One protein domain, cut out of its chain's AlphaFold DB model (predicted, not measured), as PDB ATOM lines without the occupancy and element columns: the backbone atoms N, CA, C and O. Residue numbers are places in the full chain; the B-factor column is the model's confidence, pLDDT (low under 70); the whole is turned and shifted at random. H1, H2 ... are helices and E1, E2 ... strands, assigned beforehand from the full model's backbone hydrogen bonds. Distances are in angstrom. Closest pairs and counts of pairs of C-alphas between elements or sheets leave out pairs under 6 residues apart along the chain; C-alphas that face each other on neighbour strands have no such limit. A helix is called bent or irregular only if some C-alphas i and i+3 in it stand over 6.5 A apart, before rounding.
ATOM      1  N   LYS A   2     217.210 254.563 281.542       50.78
ATOM      2  CA  LYS A   2     217.996 255.404 282.484       50.78
ATOM      3  C   LYS A   2     219.525 255.186 282.442       50.78
ATOM      4  O   LYS A   2     220.267 256.156 282.397       50.78
ATOM      5  N   LYS A   3     220.001 253.936 282.357       58.97
ATOM      6  CA  LYS A   3     221.445 253.625 282.229       58.97
ATOM      7  C   LYS A   3     222.066 254.103 280.905       58.97
ATOM      8  O   LYS A   3     223.230 254.475 280.884       58.97
ATOM      9  N   LEU A   4     221.282 254.130 279.826       60.75
ATOM     10  CA  LEU A   4     221.728 254.591 278.507       60.75
ATOM     11  C   LEU A   4     221.899 256.117 278.487       60.75
ATOM     12  O   LEU A   4     222.877 256.618 277.948       60.75
ATOM     13  N   ILE A   5     220.981 256.837 279.140       70.94
ATOM     14  CA  ILE A   5     221.037 258.298 279.276       70.94
ATOM     15  C   ILE A   5     222.257 258.711 280.110       70.94
ATOM     16  O   ILE A   5     222.992 259.608 279.713       70.94
ATOM     17  N   VAL A   6     222.534 258.013 281.218       66.62
ATOM     18  CA  VAL A   6     223.726 258.275 282.049       66.62
ATOM     19  C   VAL A   6     225.022 258.013 281.272       66.62
ATOM     20  O   VAL A   6     225.952 258.807 281.360       66.62
ATOM     21  N   MET A   7     225.076 256.950 280.466       74.31
ATOM     22  CA  MET A   7     226.247 256.650 279.634       74.31
ATOM     23  C   MET A   7     226.482 257.715 278.551       74.31
ATOM     24  O   MET A   7     227.618 258.122 278.337       74.31
ATOM     25  N   LEU A   8     225.417 258.212 277.914       63.53
ATOM     26  CA  LEU A   8     225.489 259.301 276.932       63.53
ATOM     27  C   LEU A   8     225.982 260.613 277.555       63.53
ATOM     28  O   LEU A   8     226.838 261.274 276.978       63.53
ATOM     29  N   ILE A   9     225.502 260.957 278.752       70.81
ATOM     30  CA  ILE A   9     225.961 262.149 279.480       70.81
ATOM     31  C   ILE A   9     227.446 262.022 279.848       70.81
ATOM     32  O   ILE A   9     228.202 262.974 279.676       70.81
ATOM     33  N   LEU A  10     227.888 260.845 280.303       65.44
ATOM     34  CA  LEU A  10     229.297 260.606 280.627       65.44
ATOM     35  C   LEU A  10     230.203 260.681 279.393       65.44
ATOM     36  O   LEU A  10     231.292 261.237 279.490       65.44
ATOM     37  N   LEU A  11     229.751 260.188 278.235       65.50
ATOM     38  CA  LEU A  11     230.499 260.289 276.978       65.50
ATOM     39  C   LEU A  11     230.630 261.741 276.500       65.50
ATOM     40  O   LEU A  11     231.721 262.149 276.114       65.50
ATOM     41  N   LEU A  12     229.562 262.538 276.606       65.06
ATOM     42  CA  LEU A  12     229.597 263.967 276.270       65.06
ATOM     43  C   LEU A  12     230.526 264.753 277.207       65.06
ATOM     44  O   LEU A  12     231.304 265.596 276.760       65.06
ATOM     45  N   LEU A  13     230.501 264.455 278.509       60.09
ATOM     46  CA  LEU A  13     231.402 265.081 279.480       60.09
ATOM     47  C   LEU A  13     232.865 264.687 279.241       60.09
ATOM     48  O   LEU A  13     233.750 265.534 279.349       60.09
ATOM     49  N   PHE A  14     233.123 263.429 278.880       61.06
ATOM     50  CA  PHE A  14     234.470 262.940 278.588       61.06
ATOM     51  C   PHE A  14     235.050 263.583 277.322       61.06
ATOM     52  O   PHE A  14     236.197 264.023 277.340       61.06
ATOM     53  N   ASP A  15     234.244 263.736 276.270       64.19
ATOM     54  CA  ASP A  15     234.629 264.430 275.034       64.19
ATOM     55  C   ASP A  15     234.935 265.920 275.281       64.19
ATOM     56  O   ASP A  15     235.935 266.464 274.806       64.19
ATOM     57  N   THR A  16     234.145 266.567 276.146       61.03
ATOM     58  CA  THR A  16     234.377 267.963 276.554       61.03
ATOM     59  C   THR A  16     235.693 268.112 277.332       61.03
ATOM     60  O   THR A  16     236.460 269.047 277.094       61.03
ATOM     61  N   ILE A  17     235.997 267.172 278.236       56.88
ATOM     62  CA  ILE A  17     237.242 267.156 279.021       56.88
ATOM     63  C   ILE A  17     238.454 266.873 278.128       56.88
ATOM     64  O   ILE A  17     239.476 267.546 278.272       56.88
ATOM     65  N   ILE A  18     238.348 265.931 277.184       61.59
ATOM     66  CA  ILE A  18     239.409 265.646 276.210       61.59
ATOM     67  C   ILE A  18     239.666 266.875 275.346       61.59
ATOM     68  O   ILE A  18     240.817 267.275 275.220       61.59
ATOM     69  N   THR A  19     238.627 267.533 274.835       59.91
ATOM     70  CA  THR A  19     238.764 268.748 274.014       59.91
ATOM     71  C   THR A  19     239.448 269.885 274.787       59.91
ATOM     72  O   THR A  19     240.360 270.538 274.273       59.91
ATOM     73  N   LEU A  20     239.084 270.087 276.059       49.06
ATOM     74  CA  LEU A  20     239.722 271.079 276.936       49.06
ATOM     75  C   LEU A  20     241.184 270.724 277.266       49.06
ATOM     76  O   LEU A  20     242.047 271.606 277.290       49.06
ATOM     77  N   TYR A  21     241.483 269.442 277.491       55.34
ATOM     78  CA  TYR A  21     242.836 268.957 277.778       55.34
ATOM     79  C   TYR A  21     243.742 268.993 276.540       55.34
ATOM     80  O   TYR A  21     244.921 269.340 276.646       55.34
ATOM     81  N   HIS A  22     243.193 268.696 275.360       52.75
ATOM     82  CA  HIS A  22     243.907 268.752 274.088       52.75
ATOM     83  C   HIS A  22     244.246 270.198 273.722       52.75
ATOM     84  O   HIS A  22     245.399 270.477 273.420       52.75
ATOM     85  N   ASN A  23     243.322 271.151 273.892       53.25
ATOM     86  CA  ASN A  23     243.605 272.571 273.644       53.25
ATOM     87  C   ASN A  23     244.728 273.129 274.534       53.25
ATOM     88  O   ASN A  23     245.561 273.906 274.071       53.25
ATOM     89  N   ARG A  24     244.807 272.703 275.801       48.56
ATOM     90  CA  ARG A  24     245.870 273.146 276.719       48.56
ATOM     91  C   ARG A  24     247.209 272.462 276.436       48.56
ATOM     92  O   ARG A  24     248.255 273.102 276.510       48.56
ATOM     93  N   SER A  25     247.176 271.179 276.080       54.56
ATOM     94  CA  SER A  25     248.368 270.402 275.724       54.56
ATOM     95  C   SER A  25     248.953 270.822 274.372       54.56
ATOM     96  O   SER A  25     250.168 270.883 274.244       54.56
ATOM     97  N   ILE A  26     248.113 271.190 273.399       51.28
ATOM     98  CA  ILE A  26     248.526 271.688 272.077       51.28
ATOM     99  C   ILE A  26     249.204 273.058 272.186       51.28
ATOM    100  O   ILE A  26     250.195 273.284 271.501       51.28
ATOM    101  N   LEU A  27     248.742 273.947 273.073       52.72
ATOM    102  CA  LEU A  27     249.417 275.227 273.326       52.72
ATOM    103  C   LEU A  27     250.839 275.028 273.873       52.72
ATOM    104  O   LEU A  27     251.765 275.696 273.419       52.72
ATOM    105  N   ASN A  28     251.016 274.065 274.782       53.09
ATOM    106  CA  ASN A  28     252.327 273.713 275.331       53.09
ATOM    107  C   ASN A  28     253.203 272.952 274.319       53.09
ATOM    108  O   ASN A  28     254.419 273.132 274.303       53.09
ATOM    109  N   LEU A  29     252.604 272.119 273.458       49.12
ATOM    110  CA  LEU A  29     253.324 271.422 272.393       49.12
ATOM    111  C   LEU A  29     253.811 272.410 271.328       49.12
ATOM    112  O   LEU A  29     254.959 272.328 270.918       49.12
ATOM    113  N   ALA A  30     252.975 273.370 270.921       53.16
ATOM    114  CA  ALA A  30     253.301 274.366 269.900       53.16
ATOM    115  C   ALA A  30     254.504 275.250 270.284       53.16
ATOM    116  O   ALA A  30     255.306 275.590 269.415       53.16
ATOM    117  N   GLU A  31     254.675 275.558 271.576       53.09
ATOM    118  CA  GLU A  31     255.880 276.230 272.086       53.09
ATOM    119  C   GLU A  31     257.125 275.327 272.065       53.09
ATOM    120  O   GLU A  31     258.241 275.827 271.939       53.09
ATOM    121  N   PHE A  32     256.945 274.005 272.131       49.41
ATOM    122  CA  PHE A  32     258.022 273.013 272.100       49.41
ATOM    123  C   PHE A  32     258.488 272.655 270.676       49.41
ATOM    124  O   PHE A  32     259.666 272.368 270.481       49.41
ATOM    125  N   ILE A  33     257.598 272.692 269.676       51.69
ATOM    126  CA  ILE A  33     257.906 272.343 268.270       51.69
ATOM    127  C   ILE A  33     258.209 273.549 267.363       51.69
ATOM    128  O   ILE A  33     258.224 273.401 266.146       51.69
ATOM    129  N   HIS A  34     258.483 274.729 267.931       60.41
ATOM    130  CA  HIS A  34     258.817 275.951 267.180       60.41
ATOM    131  C   HIS A  34     257.802 276.304 266.077       60.41
ATOM    132  O   HIS A  34     258.190 276.722 264.989       60.41
ATOM    133  N   LEU A  35     256.499 276.144 266.334       72.38
ATOM    134  CA  LEU A  35     255.499 276.591 265.365       72.38
ATOM    135  C   LEU A  35     255.495 278.118 265.288       72.38
ATOM    136  O   LEU A  35     255.336 278.802 266.306       72.38
ATOM    137  N   ASP A  36     255.616 278.639 264.071       80.25
ATOM    138  CA  ASP A  36     255.563 280.071 263.831       80.25
ATOM    139  C   ASP A  36     254.177 280.610 264.205       80.25
ATOM    140  O   ASP A  36     253.128 280.192 263.699       80.25
ATOM    141  N   LYS A  37     254.175 281.553 265.150       87.50
ATOM    142  CA  LYS A  37     252.988 282.340 265.474       87.50
ATOM    143  C   LYS A  37     252.697 283.263 264.293       87.50
ATOM    144  O   LYS A  37     253.602 283.869 263.718       87.50
ATOM    145  N   VAL A  38     251.424 283.421 263.970       91.62
ATOM    146  CA  VAL A  38     250.942 284.321 262.922       91.62
ATOM    147  C   VAL A  38     249.945 285.313 263.496       91.62
ATOM    148  O   VAL A  38     249.213 285.025 264.444       91.62
ATOM    149  N   VAL A  39     249.922 286.497 262.904       92.38
ATOM    150  CA  VAL A  39     248.902 287.519 263.102       92.38
ATOM    151  C   VAL A  39     247.942 287.434 261.926       92.38
ATOM    152  O   VAL A  39     248.377 287.502 260.778       92.38
ATOM    153  N   LYS A  40     246.649 287.276 262.201       92.56
ATOM    154  CA  LYS A  40     245.585 287.190 261.202       92.56
ATOM    155  C   LYS A  40     244.788 288.485 261.181       92.56
ATOM    156  O   LYS A  40     244.300 288.914 262.225       92.56
ATOM    157  N   ASN A  41     244.606 289.063 259.999       92.62
ATOM    158  CA  ASN A  41     243.620 290.118 259.801       92.62
ATOM    159  C   ASN A  41     242.221 289.489 259.891       92.62
ATOM    160  O   ASN A  41     241.886 288.624 259.089       92.62
ATOM    161  N   THR A  42     241.415 289.875 260.877       87.69
ATOM    162  CA  THR A  42     240.048 289.346 261.044       87.69
ATOM    163  C   THR A  42     238.981 290.217 260.391       87.69
ATOM    164  O   THR A  42     237.810 289.839 260.374       87.69
ATOM    165  N   SER A  43     239.378 291.362 259.840       86.50
ATOM    166  CA  SER A  43     238.490 292.280 259.139       86.50
ATOM    167  C   SER A  43     238.331 291.927 257.659       86.50
ATOM    168  O   SER A  43     239.152 291.225 257.063       86.50
ATOM    169  N   ASP A  44     237.252 292.443 257.078       92.25
ATOM    170  CA  ASP A  44     236.882 292.353 255.662       92.25
ATOM    171  C   ASP A  44     237.579 293.408 254.781       92.25
ATOM    172  O   ASP A  44     237.341 293.471 253.577       92.25
ATOM    173  N   HIS A  45     238.463 294.220 255.362       90.75
ATOM    174  CA  HIS A  45     239.205 295.283 254.687       90.75
ATOM    175  C   HIS A  45     240.706 295.208 254.997       90.75
ATOM    176  O   HIS A  45     241.158 294.444 255.858       90.75
ATOM    177  N   SER A  46     241.510 295.973 254.256       92.12
ATOM    178  CA  SER A  46     242.945 296.062 254.519       92.12
ATOM    179  C   SER A  46     243.234 296.840 255.807       92.12
ATOM    180  O   SER A  46     242.523 297.781 256.159       92.12
ATOM    181  N   ILE A  47     244.296 296.453 256.518       92.25
ATOM    182  CA  ILE A  47     244.760 297.153 257.721       92.25
ATOM    183  C   ILE A  47     246.142 297.742 257.464       92.25
ATOM    184  O   ILE A  47     247.071 297.022 257.102       92.25
ATOM    185  N   ALA A  48     246.295 299.034 257.741       90.88
ATOM    186  CA  ALA A  48     247.576 299.714 257.642       90.88
ATOM    187  C   ALA A  48     248.601 299.171 258.658       90.88
ATOM    188  O   ALA A  48     248.341 299.068 259.863       90.88
ATOM    189  N   LEU A  49     249.798 298.891 258.157       92.00
ATOM    190  CA  LEU A  49     250.986 298.510 258.904       92.00
ATOM    191  C   LEU A  49     251.910 299.718 259.042       92.00
ATOM    192  O   LEU A  49     252.281 300.359 258.057       92.00
ATOM    193  N   TYR A  50     252.319 300.013 260.274       89.31
ATOM    194  CA  TYR A  50     253.151 301.176 260.572       89.31
ATOM    195  C   TYR A  50     254.604 300.741 260.794       89.31
ATOM    196  O   TYR A  50     254.848 299.951 261.715       89.31
ATOM    197  N   PRO A  51     255.577 301.233 260.009       87.88
ATOM    198  CA  PRO A  51     256.980 300.885 260.208       87.88
ATOM    199  C   PRO A  51     257.466 301.353 261.584       87.88
ATOM    200  O   PRO A  51     257.119 302.445 262.050       87.88
ATOM    201  N   ILE A  52     258.280 300.533 262.251       84.88
ATOM    202  CA  ILE A  52     259.009 300.978 263.444       84.88
ATOM    203  C   ILE A  52     260.091 301.958 262.963       84.88
ATOM    204  O   ILE A  52     260.776 301.683 261.987       84.88
ATOM    205  N   LYS A  53     260.186 303.145 263.576       69.00
ATOM    206  CA  LYS A  53     261.056 304.243 263.112       69.00
ATOM    207  C   LYS A  53     262.526 303.811 262.961       69.00
ATOM    208  O   LYS A  53     263.270 303.864 263.935       69.00
ATOM    209  N   ASP A  54     262.949 303.606 261.718       53.03
ATOM    210  CA  ASP A  54     264.363 303.523 261.320       53.03
ATOM    211  C   ASP A  54     264.871 304.854 260.716       53.03
ATOM    212  O   ASP A  54     265.895 304.910 260.046       53.03
ATOM    213  N   GLY A  55     264.142 305.961 260.913       48.03
ATOM    214  CA  GLY A  55     264.515 307.280 260.377       48.03
ATOM    215  C   GLY A  55     264.208 307.490 258.888       48.03
ATOM    216  O   GLY A  55     264.446 308.577 258.373       48.03
ATOM    217  N   THR A  56     263.618 306.505 258.208       50.28
ATOM    218  CA  THR A  56     263.156 306.608 256.815       50.28
ATOM    219  C   THR A  56     261.645 306.393 256.757       50.28
ATOM    220  O   THR A  56     261.125 305.357 257.172       50.28
ATOM    221  N   SER A  57     260.911 307.401 256.286       48.50
ATOM    222  CA  SER A  57     259.454 307.372 256.125       48.50
ATOM    223  C   SER A  57     259.055 306.446 254.975       48.50
ATOM    224  O   SER A  57     258.768 306.901 253.871       48.50
ATOM    225  N   HIS A  58     259.060 305.141 255.223       55.34
ATOM    226  CA  HIS A  58     258.408 304.186 254.337       55.34
ATOM    227  C   HIS A  58     256.891 304.360 254.507       55.34
ATOM    228  O   HIS A  58     256.399 304.449 255.635       55.34
ATOM    229  N   GLY A  59     256.162 304.490 253.396       62.38
ATOM    230  CA  GLY A  59     254.703 304.601 253.408       62.38
ATOM    231  C   GLY A  59     254.062 303.421 254.141       62.38
ATOM    232  O   GLY A  59     254.649 302.339 254.215       62.38
ATOM    233  N   ALA A  60     252.877 303.635 254.716       73.62
ATOM    234  CA  ALA A  60     252.117 302.553 255.331       73.62
ATOM    235  C   ALA A  60     251.911 301.424 254.305       73.62
ATOM    236  O   ALA A  60     251.531 301.684 253.165       73.62
ATOM    237  N   VAL A  61     252.214 300.191 254.705       86.00
ATOM    238  CA  VAL A  61     251.965 298.995 253.891       86.00
ATOM    239  C   VAL A  61     250.655 298.392 254.361       86.00
ATOM    240  O   VAL A  61     250.427 298.311 255.561       86.00
ATOM    241  N   ASP A  62     249.801 297.952 253.451       91.75
ATOM    242  CA  ASP A  62     248.510 297.384 253.819       91.75
ATOM    243  C   ASP A  62     248.580 295.860 253.953       91.75
ATOM    244  O   ASP A  62     249.079 295.148 253.080       91.75
ATOM    245  N   MET A  63     248.038 295.347 255.055       91.38
ATOM    246  CA  MET A  63     247.764 293.930 255.257       91.38
ATOM    247  C   MET A  63     246.380 293.608 254.691       91.38
ATOM    248  O   MET A  63     245.381 294.120 255.194       91.38
ATOM    249  N   ALA A  64     246.300 292.755 253.667       92.31
ATOM    250  CA  ALA A  64     245.036 292.392 253.021       92.31
ATOM    251  C   ALA A  64     244.027 291.746 253.996       92.31
ATOM    252  O   ALA A  64     244.421 291.135 254.998       92.31
ATOM    253  N   ALA A  65     242.732 291.858 253.691       91.00
ATOM    254  CA  ALA A  65     241.651 291.201 254.435       91.00
ATOM    255  C   ALA A  65     241.912 289.692 254.569       91.00
ATOM    256  O   ALA A  65     242.370 289.054 253.621       91.00
ATOM    257  N   TYR A  66     241.661 289.128 255.753       87.81
ATOM    258  CA  TYR A  66     241.839 287.695 256.060       87.81
ATOM    259  C   TYR A  66     243.243 287.100 255.866       87.81
ATOM    260  O   TYR A  66     243.430 285.900 256.081       87.81
ATOM    261  N   SER A  67     244.241 287.912 255.511       90.00
ATOM    262  CA  SER A  67     245.620 287.457 255.346       90.00
ATOM    263  C   SER A  67     246.283 287.136 256.688       90.00
ATOM    264  O   SER A  67     245.795 287.506 257.764       90.00
ATOM    265  N   THR A  68     247.410 286.428 256.623       91.88
ATOM    266  CA  THR A  68     248.242 286.114 257.787       91.88
ATOM    267  C   THR A  68     249.669 286.590 257.559       91.88
ATOM    268  O   THR A  68     250.160 286.578 256.433       91.88
ATOM    269  N   LEU A  69     250.317 287.059 258.624       92.31
ATOM    270  CA  LEU A  69     251.705 287.521 258.618       92.31
ATOM    271  C   LEU A  69     252.442 286.992 259.850       92.31
ATOM    272  O   LEU A  69     251.837 286.799 260.904       92.31
ATOM    273  N   SER A  70     253.754 286.777 259.739       90.88
ATOM    274  CA  SER A  70     254.561 286.215 260.826       90.88
ATOM    275  C   SER A  70     254.607 287.149 262.038       90.88
ATOM    276  O   SER A  70     255.011 288.313 261.940       90.88
ATOM    277  N   TYR A  71     254.216 286.626 263.196       92.81
ATOM    278  CA  TYR A  71     254.260 287.327 264.475       92.81
ATOM    279  C   TYR A  71     255.689 287.363 265.032       92.81
ATOM    280  O   TYR A  71     256.409 286.370 264.966       92.81
ATOM    281  N   GLN A  72     256.090 288.485 265.636       91.56
ATOM    282  CA  GLN A  72     257.344 288.577 266.389       91.56
ATOM    283  C   GLN A  72     257.101 288.714 267.895       91.56
ATOM    284  O   GLN A  72     257.526 287.862 268.672       91.56
ATOM    285  N   TYR A  73     256.441 289.794 268.324       91.19
ATOM    286  CA  TYR A  73     256.193 290.073 269.741       91.19
ATOM    287  C   TYR A  73     255.047 291.078 269.944       91.19
ATOM    288  O   TYR A  73     254.672 291.817 269.033       91.19
ATOM    289  N   SER A  74     254.517 291.147 271.168       89.69
ATOM    290  CA  SER A  74     253.563 292.170 271.605       89.69
ATOM    291  C   SER A  74     254.287 293.321 272.299       89.69
ATOM    292  O   SER A  74     255.239 293.121 273.055       89.69
ATOM    293  N   GLY A  75     253.806 294.547 272.101       83.25
ATOM    294  CA  GLY A  75     254.274 295.695 272.879       83.25
ATOM    295  C   GLY A  75     253.872 295.612 274.353       83.25
ATOM    296  O   GLY A  75     252.917 294.926 274.706       83.25
ATOM    297  N   LYS A  76     254.544 296.394 275.213       84.50
ATOM    298  CA  LYS A  76     254.295 296.435 276.673       84.50
ATOM    299  C   LYS A  76     252.826 296.643 277.063       84.50
ATOM    300  O   LYS A  76     252.411 296.194 278.121       84.50
ATOM    301  N   SER A  77     252.055 297.349 276.237       82.81
ATOM    302  CA  SER A  77     250.644 297.653 276.494       82.81
ATOM    303  C   SER A  77     249.664 296.673 275.848       82.81
ATOM    304  O   SER A  77     248.472 296.950 275.917       82.81
ATOM    305  N   SER A  78     250.145 295.639 275.140       80.88
ATOM    306  CA  SER A  78     249.381 294.693 274.297       80.88
ATOM    307  C   SER A  78     248.451 295.309 273.233       80.88
ATOM    308  O   SER A  78     247.824 294.595 272.452       80.88
ATOM    309  N   LYS A  79     248.407 296.644 273.125       87.69
ATOM    310  CA  LYS A  79     247.660 297.401 272.103       87.69
ATOM    311  C   LYS A  79     248.285 297.314 270.710       87.69
ATOM    312  O   LYS A  79     247.626 297.641 269.727       87.69
ATOM    313  N   TRP A  80     249.548 296.907 270.640       88.75
ATOM    314  CA  TRP A  80     250.337 296.832 269.417       88.75
ATOM    315  C   TRP A  80     250.978 295.460 269.286       88.75
ATOM    316  O   TRP A  80     251.594 294.972 270.238       88.75
ATOM    317  N   GLN A  81     250.843 294.887 268.096       91.88
ATOM    318  CA  GLN A  81     251.506 293.661 267.680       91.88
ATOM    319  C   GLN A  81     252.574 294.002 266.654       91.88
ATOM    320  O   GLN A  81     252.371 294.892 265.825       91.88
ATOM    321  N   TYR A  82     253.706 293.314 266.734       93.12
ATOM    322  CA  TYR A  82     254.834 293.515 265.839       93.12
ATOM    323  C   TYR A  82     255.011 292.289 264.957       93.12
ATOM    324  O   TYR A  82     255.077 291.161 265.452       93.12
ATOM    325  N   ILE A  83     255.057 292.528 263.652       92.94
ATOM    326  CA  ILE A  83     255.067 291.498 262.615       92.94
ATOM    327  C   ILE A  83     256.242 291.701 261.669       92.94
ATOM    328  O   ILE A  83     256.737 292.821 261.523       92.94
ATOM    329  N   ARG A  84     256.672 290.625 261.009       89.31
ATOM    330  CA  ARG A  84     257.730 290.672 259.996       89.31
ATOM    331  C   ARG A  84     257.133 290.544 258.599       89.31
ATOM    332  O   ARG A  84     256.429 289.579 258.324       89.31
ATOM    333  N   LEU A  85     257.455 291.486 257.720       90.62
ATOM    334  CA  LEU A  85     257.078 291.462 256.307       90.62
ATOM    335  C   LEU A  85     258.275 291.934 255.478       90.62
ATOM    336  O   LEU A  85     258.825 292.996 255.751       90.62
ATOM    337  N   ASN A  86     258.706 291.139 254.494       88.50
ATOM    338  CA  ASN A  86     259.829 291.468 253.603       88.50
ATOM    339  C   ASN A  86     261.102 291.923 254.348       88.50
ATOM    340  O   ASN A  86     261.714 292.921 253.992       88.50
ATOM    341  N   ASN A  87     261.483 291.212 255.416       85.12
ATOM    342  CA  ASN A  87     262.600 291.545 256.318       85.12
ATOM    343  C   ASN A  87     262.481 292.845 257.134       85.12
ATOM    344  O   ASN A  87     263.357 293.092 257.962       85.12
ATOM    345  N   HIS A  88     261.392 293.602 257.012       86.06
ATOM    346  CA  HIS A  88     261.103 294.763 257.852       86.06
ATOM    347  C   HIS A  88     260.117 294.415 258.973       86.06
ATOM    348  O   HIS A  88     259.282 293.513 258.834       86.06
ATOM    349  N   THR A  89     260.220 295.130 260.096       90.44
ATOM    350  CA  THR A  89     259.279 294.994 261.212       90.44
ATOM    351  C   THR A  89     258.248 296.113 261.162       90.44
ATOM    352  O   THR A  89     258.581 297.300 261.170       90.44
ATOM    353  N   TYR A  90     256.979 295.719 261.173       92.62
ATOM    354  CA  TYR A  90     255.848 296.632 261.218       92.62
ATOM    355  C   TYR A  90     255.063 296.455 262.509       92.62
ATOM    356  O   TYR A  90     255.091 295.401 263.142       92.62
ATOM    357  N   SER A  91     254.335 297.498 262.884       91.69
ATOM    358  CA  SER A  91     253.401 297.499 263.999       91.69
ATOM    359  C   SER A  91     251.963 297.596 263.499       91.69
ATOM    360  O   SER A  91     251.659 298.347 262.574       91.69
ATOM    361  N   ILE A  92     251.073 296.834 264.129       91.94
ATOM    362  CA  ILE A  92     249.633 296.800 263.852       91.94
ATOM    363  C   ILE A  92     248.859 296.867 265.171       91.94
ATOM    364  O   ILE A  92     249.311 296.357 266.201       91.94
ATOM    365  N   ARG A  93     247.700 297.532 265.183       88.12
ATOM    366  CA  ARG A  93     246.870 297.616 266.393       88.12
ATOM    367  C   ARG A  93     246.173 296.285 266.657       88.12
ATOM    368  O   ARG A  93     245.489 295.766 265.782       88.12
ATOM    369  N   SER A  94     246.259 295.797 267.892       84.38
ATOM    370  CA  SER A  94     245.728 294.483 268.285       84.38
ATOM    371  C   SER A  94     244.216 294.332 268.118       84.38
ATOM    372  O   SER A  94     243.744 293.228 267.911       84.38
ATOM    373  N   LYS A  95     243.446 295.425 268.145       89.06
ATOM    374  CA  LYS A  95     241.978 295.374 268.014       89.06
ATOM    375  C   LYS A  95     241.464 294.879 266.651       89.06
ATOM    376  O   LYS A  95     240.263 294.693 266.512       89.06
ATOM    377  N   HIS A  96     242.337 294.753 265.653       81.50
ATOM    378  CA  HIS A  96     241.978 294.339 264.294       81.50
ATOM    379  C   HIS A  96     242.599 292.999 263.888       81.50
ATOM    380  O   HIS A  96     242.498 292.601 262.729       81.50
ATOM    381  N   VAL A  97     243.297 292.335 264.811       87.88
ATOM    382  CA  VAL A  97     244.059 291.136 264.494       87.88
ATOM    383  C   VAL A  97     244.008 290.105 265.607       87.88
ATOM    384  O   VAL A  97     244.113 290.449 266.782       87.88
ATOM    385  N   ASP A  98     243.946 288.838 265.216       90.06
ATOM    386  CA  ASP A  98     244.070 287.704 266.131       90.06
ATOM    387  C   ASP A  98     245.456 287.070 266.007       90.06
ATOM    388  O   ASP A  98     246.031 287.004 264.920       90.06
ATOM    389  N   ILE A  99     246.004 286.590 267.125       88.31
ATOM    390  CA  ILE A  99     247.282 285.868 267.155       88.31
ATOM    391  C   ILE A  99     246.982 284.379 267.280       88.31
ATOM    392  O   ILE A  99     246.284 283.958 268.201       88.31
ATOM    393  N   GLY A 100     247.542 283.579 266.380       86.44
ATOM    394  CA  GLY A 100     247.391 282.127 266.391       86.44
ATOM    395  C   GLY A 100     248.620 281.422 265.835       86.44
ATOM    396  O   GLY A 100     249.664 282.035 265.637       86.44
ATOM    397  N   TYR A 101     248.486 280.127 265.568       80.94
ATOM    398  CA  TYR A 101     249.487 279.330 264.859       80.94
ATOM    399  C   TYR A 101     248.923 278.948 263.490       80.94
ATOM    400  O   TYR A 101     247.748 278.584 263.395       80.94
ATOM    401  N   GLU A 102     249.735 279.022 262.437       69.25
ATOM    402  CA  GLU A 102     249.292 278.805 261.048       69.25
ATOM    403  C   GLU A 102     248.627 277.425 260.853       69.25
ATOM    404  O   GLU A 102     247.578 277.302 260.218       69.25
ATOM    405  N   PHE A 103     249.159 276.407 261.538       64.50
ATOM    406  CA  PHE A 103     248.646 275.035 261.536       64.50
ATOM    407  C   PHE A 103     247.202 274.909 262.061       64.50
ATOM    408  O   PHE A 103     246.445 274.044 261.622       64.50
ATOM    409  N   TYR A 104     246.779 275.797 262.968       55.88
ATOM    410  CA  TYR A 104     245.462 275.724 263.609       55.88
ATOM    411  C   TYR A 104     244.315 276.065 262.640       55.88
ATOM    412  O   TYR A 104     243.235 275.478 262.722       55.88
ATOM    413  N   ASN A 105     244.553 276.960 261.672       54.41
ATOM    414  CA  ASN A 105     243.537 277.345 260.685       54.41
ATOM    415  C   ASN A 105     243.299 276.251 259.633       54.41
ATOM    416  O   ASN A 105     242.154 276.022 259.248       54.41
TER     417      ASN A 105
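Overview. This is residues 2 to 105 of the 407 residues of an uncharacterized protein of hydrothermal vent metagenome (UniProt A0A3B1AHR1). A long helix, H1, sticks out with its residues 2 to 25 like an arm from a small head made of one curled sheet. The sheet is bent back on itself like part of a barrel, with E3, E2, E6 and E5 facing E1 and E7 and with E4 as the hinge, and the short helix H2 follows E7 at its edge. The 104 printed residues hold two named helices and seven named strands in the order H1 E1 E2 E3 E4 E5 E6 E7 H2; the class is mixed, helices and strands. The antiparallel sheet has the order E3, E2, E6, E5, E4, E1, E7. The whole is only just extended, close to loose, with a radius of gyration of the C-alphas of 19.5 A, and spans 72 by 31 by 24 A, the arm making much of the length.

Along the chain. H1, residues 2 to 32, runs 44.9 A from C-alpha 2 at (217.996, 255.404, 282.484) to C-alpha 32 at (258.022, 273.013, 272.100). E1 is residues 37 to 41, 13.4 A; E2 residues 47 to 51, 13.0 A; E3 residues 61 to 63, 6.7 A. E4 is residues 68 to 74, 16.0 A; E5 residues 80 to 85, 15.7 A; E6 residues 88 to 93, 16.8 A; E7 residues 97 to 101, 13.0 A. H2, residues 102 to 105, 5.9 A, ends at C-alpha 105, (243.537, 277.345, 260.685).

Arrangement. H1 is only just on the sheet, with 5 pairs of C-alphas within 10 A, and only grazes it with its residues 27 to 31. E1 and E7 are antiparallel at 146 degrees, with N 38 and O 100 2.8 A apart, within hydrogen-bond range. E4 and E1 are antiparallel at 116 degrees, with N 39 and O 69 at 2.8 A. E4, E5 and E6 form a meander, each strand the antiparallel neighbour of the one before; N 82 and O 73 are 2.9 A apart, and N 81 and O 92 2.8 A. E2 and E6 are antiparallel at 131 degrees, with N 50 and O 91 at 2.9 A. E2 and E3 are a hairpin, with N 49 and O 61 at 2.7 A. The edge strands E3 and E7 are apart. H2 only grazes the sheet, with its residues 102 to 103. Every O i to N i+4 pair of H1 is within hydrogen-bond range; H2 is too short for one.

Size, cuts and confidence. The C-alphas farthest apart, those of Lys 2 and Gly 55, are 73.1 A apart. Without residues 2 to 25, which stand free, the body spans 40 by 28 by 25 A. The printed part has no cut, and no link is long. The mean pLDDT of the printed part is 75.6; it is under 70 at 41 residues, among them 10 to 34, 53 to 59 and 102 to 105.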